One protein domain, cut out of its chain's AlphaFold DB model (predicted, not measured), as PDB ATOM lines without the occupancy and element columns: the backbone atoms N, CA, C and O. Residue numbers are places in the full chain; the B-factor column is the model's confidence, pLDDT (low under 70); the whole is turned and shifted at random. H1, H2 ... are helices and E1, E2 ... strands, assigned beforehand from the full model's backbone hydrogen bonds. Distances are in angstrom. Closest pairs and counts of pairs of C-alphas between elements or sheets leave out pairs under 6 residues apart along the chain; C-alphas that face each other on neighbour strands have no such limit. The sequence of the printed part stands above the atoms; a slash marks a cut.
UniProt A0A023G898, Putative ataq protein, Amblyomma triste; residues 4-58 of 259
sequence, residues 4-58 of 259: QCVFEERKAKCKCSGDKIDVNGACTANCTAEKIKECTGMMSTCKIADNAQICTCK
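Overview. This is residues 4 to 58 of the 259 residues of the protein "Putative ataq protein" of Amblyomma triste (UniProt A0A023G898). Three antiparallel strand hairpins follow one another along a rod, with E1 and E2 at one end, the small pair E3 and E4 in the middle, and E5 and E6 toward the other end, where the short helix H1 packs on that last hairpin. The first hairpin keeps clear of the last one, and the small pair lies between them. The printed part has 55 residues with six named strands and one named helix, in the order E1, E2, E3, E4, H1, E5, E6, and its class is mostly strand. There are three sheets of two strands each, E1 - E2, E3 - E4 and E5 - E6, all antiparallel. The whole is loose, with a radius of gyration of the C-alphas of 13.2 A, and it spans 44 by 21 by 16 A.

Arrangement. E1, residues 4 to 8, and E2, residues 11 to 16, form an antiparallel hairpin at 150 degrees, with N 6 and O 13 within hydrogen-bond range at 2.9 A. E3, residues 21 to 23, forms a hairpin with E4, residues 26 to 28, antiparallel at 130 degrees, with N 21 and O 28 at 2.9 A. The closest C-alphas of E2 and E3 are those of Cys 16 and Asp 22, 6.3 A apart. E5, residues 44 to 49, and E6, residues 52 to 57, form the third hairpin, antiparallel at 144 degrees, with N 47 and O 54 within hydrogen-bond range at 2.9 A. The closest C-alphas of E3 and E6 are those of Ile 21 and Ala 52, 6.4 A apart. H1, residues 33 to 38, comes closest to E5 at the C-alphas of Ile 36 and Cys 46, 5.9 A apart. Its closest C-alphas to E6 are those of Lys 35 and Gln 53, at 7.1 A. In H1 every O i to N i+4 pair is within hydrogen-bond range. Among the pairs that are apart are E1 and E5, E2 and E6, and E3 and H1.

Along the chain. E1 begins at C-alpha 4, at (134.507, 125.486, 165.484), and measures 12.4 A from first to last C-alpha. E2 measures 16.3 A, and E3 and E4 measure 6.3 A each. H1 begins at C-alpha 33, at (157.647, 119.990, 172.703), and measures 8.7 A. E5 measures 14.9 A. E6 measures 15.8 A and ends at C-alpha 57, at (150.592, 103.829, 175.508).

Size, cuts and confidence. The two C-alphas farthest apart are those of Arg 10 and Met 42, at 44.4 A. The printed part has no cut, and its six links are tight. The mean pLDDT of the printed part is 84.1, and residues 40 to 42 are under 70.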
ATOM      1  N   GLN A   4     135.945 125.484 165.247       81.75
ATOM      2  CA  GLN A   4     134.507 125.486 165.484       81.75
ATOM      3  C   GLN A   4     134.228 126.314 166.732       81.75
ATOM      4  O   GLN A   4     134.814 126.083 167.787       81.75
ATOM      5  N   CYS A   5     133.347 127.299 166.600       83.12
ATOM      6  CA  CYS A   5     132.939 128.147 167.708       83.12
ATOM      7  C   CYS A   5     131.530 127.766 168.134       83.12
ATOM      8  O   CYS A   5     130.612 127.752 167.317       83.12
ATOM      9  N   VAL A   6     131.380 127.470 169.418       82.31
ATOM     10  CA  VAL A   6     130.096 127.186 170.054       82.31
ATOM     11  C   VAL A   6     129.803 128.319 171.026       82.31
ATOM     12  O   VAL A   6     130.703 128.815 171.709       82.31
ATOM     13  N   PHE A   7     128.559 128.783 171.051       82.62
ATOM     14  CA  PHE A   7     128.143 129.843 171.960       82.62
ATOM     15  C   PHE A   7     127.659 129.210 173.267       82.62
ATOM     16  O   PHE A   7     126.578 128.630 173.315       82.62
ATOM     17  N   GLU A   8     128.467 129.307 174.319       81.75
ATOM     18  CA  GLU A   8     128.181 128.767 175.652       81.75
ATOM     19  C   GLU A   8     128.320 129.879 176.691       81.75
ATOM     20  O   GLU A   8     129.225 130.707 176.603       81.75
ATOM     21  N   GLU A   9     127.445 129.914 177.699       79.06
ATOM     22  CA  GLU A   9     127.560 130.857 178.831       79.06
ATOM     23  C   GLU A   9     127.673 132.335 178.398       79.06
ATOM     24  O   GLU A   9     128.404 133.132 178.987       79.06
ATOM     25  N   ARG A  10     126.943 132.711 177.337       81.69
ATOM     26  CA  ARG A  10     126.962 134.056 176.727       81.69
ATOM     27  C   ARG A  10     128.327 134.483 176.163       81.69
ATOM     28  O   ARG A  10     128.550 135.677 175.954       81.69
ATOM     29  N   LYS A  11     129.233 133.539 175.892       83.06
ATOM     30  CA  LYS A  11     130.534 133.780 175.252       83.06
ATOM     31  C   LYS A  11     130.760 132.800 174.098       83.06
ATOM     32  O   LYS A  11     130.377 131.635 174.157       83.06
ATOM     33  N   ALA A  12     131.416 133.264 173.036       77.44
ATOM     34  CA  ALA A  12     131.865 132.379 171.965       77.44
ATOM     35  C   ALA A  12     133.110 131.608 172.433       77.44
ATOM     36  O   ALA A  12     134.165 132.206 172.648       77.44
ATOM     37  N   LYS A  13     132.993 130.287 172.593       81.56
ATOM     38  CA  LYS A  13     134.124 129.389 172.851       81.56
ATOM     39  C   LYS A  13     134.516 128.716 171.541       81.56
ATOM     40  O   LYS A  13     133.776 127.894 171.008       81.56
ATOM     41  N   CYS A  14     135.679 129.079 171.013       81.31
ATOM     42  CA  CYS A  14     136.226 128.479 169.802       81.31
ATOM     43  C   CYS A  14     137.206 127.363 170.156       81.31
ATOM     44  O   CYS A  14     138.150 127.583 170.911       81.31
ATOM     45  N   LYS A  15     136.998 126.178 169.586       83.00
ATOM     46  CA  LYS A  15     137.893 125.023 169.687       83.00
ATOM     47  C   LYS A  15     138.344 124.600 168.298       83.00
ATOM     48  O   LYS A  15     137.666 124.877 167.311       83.00
ATOM     49  N   CYS A  16     139.497 123.952 168.192       86.12
ATOM     50  CA  CYS A  16     139.917 123.377 166.919       86.12
ATOM     51  C   CYS A  16     138.999 122.201 166.544       86.12
ATOM     52  O   CYS A  16     138.497 121.491 167.403       86.12
ATOM     53  N   SER A  17     138.729 121.993 165.262       84.19
ATOM     54  CA  SER A  17     137.934 120.842 164.823       84.19
ATOM     55  C   SER A  17     138.782 119.565 164.824       84.19
ATOM     56  O   SER A  17     139.901 119.586 164.296       84.19
ATOM     57  N   GLY A  18     138.219 118.462 165.320       84.38
ATOM     58  CA  GLY A  18     138.871 117.148 165.370       84.38
ATOM     59  C   GLY A  18     140.029 117.080 166.372       84.38
ATOM     60  O   GLY A  18     140.109 117.887 167.298       84.38
ATOM     61  N   ASP A  19     140.953 116.146 166.144       84.44
ATOM     62  CA  ASP A  19     142.130 115.887 166.989       84.44
ATOM     63  C   ASP A  19     143.241 116.933 166.790       84.44
ATOM     64  O   ASP A  19     144.379 116.641 166.420       84.44
ATOM     65  N   LYS A  20     142.891 118.203 166.997       88.19
ATOM     66  CA  LYS A  20     143.793 119.356 166.894       88.19
ATOM     67  C   LYS A  20     143.696 120.222 168.140       88.19
ATOM     68  O   LYS A  20     142.641 120.304 168.759       88.19
ATOM     69  N   ILE A  21     144.768 120.919 168.483       89.12
ATOM     70  CA  ILE A  21     144.813 121.880 169.594       89.12
ATOM     71  C   ILE A  21     145.125 123.281 169.078       89.12
ATOM     72  O   ILE A  21     145.746 123.426 168.026       89.12
ATOM     73  N   ASP A  22     144.723 124.305 169.826       87.50
ATOM     74  CA  ASP A  22     145.110 125.689 169.555       87.50
ATOM     75  C   ASP A  22     146.453 125.992 170.232       87.50
ATOM     76  O   ASP A  22     146.563 125.933 171.456       87.50
ATOM     77  N   VAL A  23     147.473 126.301 169.434       84.38
ATOM     78  CA  VAL A  23     148.780 126.768 169.906       84.38
ATOM     79  C   VAL A  23     149.045 128.115 169.248       84.38
ATOM     80  O   VAL A  23     149.151 128.208 168.025       84.38
ATOM     81  N   ASN A  24     149.146 129.167 170.062       83.06
ATOM     82  CA  ASN A  24     149.400 130.542 169.616       83.06
ATOM     83  C   ASN A  24     148.429 131.032 168.524       83.06
ATOM     84  O   ASN A  24     148.821 131.721 167.584       83.06
ATOM     85  N   GLY A  25     147.151 130.664 168.630       80.88
ATOM     86  CA  GLY A  25     146.107 131.078 167.697       80.88
ATOM     87  C   GLY A  25     145.964 130.172 166.473       80.88
ATOM     88  O   GLY A  25     144.990 130.338 165.728       80.88
ATOM     89  N   ALA A  26     146.850 129.193 166.277       86.06
ATOM     90  CA  ALA A  26     146.822 128.253 165.162       86.06
ATOM     91  C   ALA A  26     146.438 126.836 165.615       86.06
ATOM     92  O   ALA A  26     146.950 126.315 166.602       86.06
ATOM     93  N   CYS A  27     145.561 126.180 164.849       87.75
ATOM     94  CA  CYS A  27     145.212 124.784 165.101       87.75
ATOM     95  C   CYS A  27     146.297 123.844 164.571       87.75
ATOM     96  O   CYS A  27     146.523 123.792 163.361       87.75
ATOM     97  N   THR A  28     146.911 123.060 165.453       89.12
ATOM     98  CA  THR A  28     147.943 122.067 165.126       89.12
ATOM     99  C   THR A  28     147.488 120.653 165.481       89.12
ATOM    100  O   THR A  28     146.756 120.455 166.446       89.12
ATOM    101  N   ALA A  29     147.923 119.675 164.684       88.12
ATOM    102  CA  ALA A  29     147.736 118.244 164.945       88.12
ATOM    103  C   ALA A  29     148.935 117.614 165.683       88.12
ATOM    104  O   ALA A  29     148.926 116.423 165.978       88.12
ATOM    105  N   ASN A  30     149.965 118.408 165.987       89.44
ATOM    106  CA  ASN A  30     151.170 117.944 166.662       89.44
ATOM    107  C   ASN A  30     151.168 118.376 168.126       89.44
ATOM    108  O   ASN A  30     150.803 119.511 168.445       89.44
ATOM    109  N   CYS A  31     151.640 117.489 168.997       89.31
ATOM    110  CA  CYS A  31     151.898 117.839 170.384       89.31
ATOM    111  C   CYS A  31     153.002 118.896 170.512       89.31
ATOM    112  O   CYS A  31     153.924 118.971 169.697       89.31
ATOM    113  N   THR A  32     152.926 119.697 171.571       89.56
ATOM    114  CA  THR A  32     153.966 120.656 171.930       89.56
ATOM    115  C   THR A  32     155.214 119.923 172.414       89.56
ATOM    116  O   THR A  32     155.138 118.833 172.983       89.56
ATOM    117  N   ALA A  33     156.380 120.544 172.226       86.44
ATOM    118  CA  ALA A  33     157.647 119.990 172.703       86.44
ATOM    119  C   ALA A  33     157.627 119.726 174.219       86.44
ATOM    120  O   ALA A  33     158.184 118.738 174.682       86.44
ATOM    121  N   GLU A  34     156.948 120.581 174.985       86.00
ATOM    122  CA  GLU A  34     156.737 120.412 176.427       86.00
ATOM    123  C   GLU A  34     155.942 119.146 176.743       86.00
ATOM    124  O   GLU A  34     156.354 118.369 177.597       86.00
ATOM    125  N   LYS A  35     154.846 118.885 176.021       87.50
ATOM    126  CA  LYS A  35     154.054 117.677 176.256       87.50
ATOM    127  C   LYS A  35     154.788 116.416 175.823       87.50
ATOM    128  O   LYS A  35     154.724 115.408 176.515       87.50
ATOM    129  N   ILE A  36     155.533 116.481 174.723       84.62
ATOM    130  CA  ILE A  36     156.407 115.381 174.292       84.62
ATOM    131  C   ILE A  36     157.443 115.071 175.383       84.62
ATOM    132  O   ILE A  36     157.670 113.904 175.683       84.62
ATOM    133  N   LYS A  37     158.006 116.100 176.031       80.88
ATOM    134  CA  LYS A  37     158.892 115.950 177.197       80.88
ATOM    135  C   LYS A  37     158.174 115.478 178.467       80.88
ATOM    136  O   LYS A  37     158.836 114.966 179.353       80.88
ATOM    137  N   GLU A  38     156.862 115.654 178.604       82.31
ATOM    138  CA  GLU A  38     156.101 115.060 179.717       82.31
ATOM    139  C   GLU A  38     155.862 113.560 179.481       82.31
ATOM    140  O   GLU A  38     155.874 112.771 180.421       82.31
ATOM    141  N   CYS A  39     155.673 113.145 178.226       81.94
ATOM    142  CA  CYS A  39     155.479 111.746 177.846       81.94
ATOM    143  C   CYS A  39     156.823 110.992 177.710       81.94
ATOM    144  O   CYS A  39     157.080 110.357 176.687       81.94
ATOM    145  N   THR A  40     157.696 111.078 178.721       65.50
ATOM    146  CA  THR A  40     159.101 110.608 178.714       65.50
ATOM    147  C   THR A  40     159.315 109.100 178.822       65.50
ATOM    148  O   THR A  40     160.455 108.642 178.749       65.50
ATOM    149  N   GLY A  41     158.263 108.297 178.969       66.62
ATOM    150  CA  GLY A  41     158.396 106.843 178.983       66.62
ATOM    151  C   GLY A  41     158.820 106.307 177.613       66.62
ATOM    152  O   GLY A  41     158.240 106.676 176.596       66.62
ATOM    153  N   MET A  42     159.766 105.362 177.583       64.69
ATOM    154  CA  MET A  42     160.268 104.696 176.361       64.69
ATOM    155  C   MET A  42     159.158 104.146 175.438       64.69
ATOM    156  O   MET A  42     159.373 103.930 174.247       64.69
ATOM    157  N   MET A  43     157.970 103.921 176.000       77.31
ATOM    158  CA  MET A  43     156.814 103.325 175.335       77.31
ATOM    159  C   MET A  43     155.587 104.248 175.281       77.31
ATOM    160  O   MET A  43     154.523 103.810 174.834       77.31
ATOM    161  N   SER A  44     155.702 105.492 175.756       86.56
ATOM    162  CA  SER A  44     154.621 106.475 175.677       86.56
ATOM    163  C   SER A  44     154.733 107.327 174.427       86.56
ATOM    164  O   SER A  44     155.818 107.692 173.982       86.56
ATOM    165  N   THR A  45     153.583 107.685 173.878       86.19
ATOM    166  CA  THR A  45     153.459 108.630 172.775       86.19
ATOM    167  C   THR A  45     152.508 109.744 173.172       86.19
ATOM    168  O   THR A  45     151.546 109.532 173.913       86.19
ATOM    169  N   CYS A  46     152.774 110.951 172.679       88.19
ATOM    170  CA  CYS A  46     151.812 112.033 172.786       88.19
ATOM    171  C   CYS A  46     150.846 111.972 171.604       88.19
ATOM    172  O   CYS A  46     151.278 111.866 170.454       88.19
ATOM    173  N   LYS A  47     149.549 112.072 171.886       89.56
ATOM    174  CA  LYS A  47     148.510 112.262 170.874       89.56
ATOM    175  C   LYS A  47     147.574 113.386 171.288       89.56
ATOM    176  O   LYS A  47     147.460 113.711 172.470       89.56
ATOM    177  N   ILE A  48     146.891 113.963 170.311       88.81
ATOM    178  CA  ILE A  48     145.798 114.892 170.566       88.81
ATOM    179  C   ILE A  48     144.495 114.104 170.497       88.81
ATOM    180  O   ILE A  48     144.292 113.348 169.554       88.81
ATOM    181  N   ALA A  49     143.645 114.270 171.501       85.56
ATOM    182  CA  ALA A  49     142.276 113.772 171.512       85.56
ATOM    183  C   ALA A  49     141.400 114.805 172.221       85.56
ATOM    184  O   ALA A  49     141.837 115.405 173.206       85.56
ATOM    185  N   ASP A  50     140.197 115.052 171.706       83.88
ATOM    186  CA  ASP A  50     139.228 115.985 172.304       83.88
ATOM    187  C   ASP A  50     139.807 117.388 172.587       83.88
ATOM    188  O   ASP A  50     139.581 117.991 173.637       83.88
ATOM    189  N   ASN A  51     140.599 117.918 171.645       86.00
ATOM    190  CA  ASN A  51     141.326 119.192 171.771       86.00
ATOM    191  C   ASN A  51     142.307 119.279 172.954       86.00
ATOM    192  O   ASN A  51     142.747 120.378 173.304       86.00
ATOM    193  N   ALA A  52     142.692 118.146 173.538       86.19
ATOM    194  CA  ALA A  52     143.678 118.052 174.602       86.19
ATOM    195  C   ALA A  52     144.872 117.201 174.163       86.19
ATOM    196  O   ALA A  52     144.742 116.239 173.409       86.19
ATOM    197  N   GLN A  53     146.058 117.550 174.659       89.75
ATOM    198  CA  GLN A  53     147.236 116.710 174.478       89.75
ATOM    199  C   GLN A  53     147.303 115.680 175.597       89.75
ATOM    200  O   GLN A  53     147.343 116.043 176.778       89.75
ATOM    201  N   ILE A  54     147.362 114.405 175.238       90.12
ATOM    202  CA  ILE A  54     147.379 113.292 176.181       90.12
ATOM    203  C   ILE A  54     148.568 112.376 175.902       90.12
ATOM    204  O   ILE A  54     148.921 112.112 174.753       90.12
ATOM    205  N   CYS A  55     149.192 111.889 176.973       89.06
ATOM    206  CA  CYS A  55     150.158 110.805 176.873       89.06
ATOM    207  C   CYS A  55     149.389 109.487 176.835       89.06
ATOM    208  O   CYS A  55     148.498 109.261 177.654       89.06
ATOM    209  N   THR A  56     149.726 108.626 175.885       88.38
ATOM    210  CA  THR A  56     149.120 107.304 175.746       88.38
ATOM    211  C   THR A  56     150.166 106.239 175.509       88.38
ATOM    212  O   THR A  56     151.295 106.530 175.124       88.38
ATOM    213  N   CYS A  57     149.766 104.997 175.730       88.56
ATOM    214  CA  CYS A  57     150.592 103.829 175.508       88.56
ATOM    215  C   CYS A  57     150.017 103.020 174.352       88.56
ATOM    216  O   CYS A  57     148.806 103.022 174.116       88.56
ATOM    217  N   LYS A  58     150.889 102.326 173.624       85.94
ATOM    218  CA  LYS A  58     150.446 101.328 172.653       85.94
ATOM    219  C   LYS A  58     150.023 100.067 173.410       85.94
ATOM    220  O   LYS A  58     150.780  99.592 174.255       85.94
TER     221      LYS A  58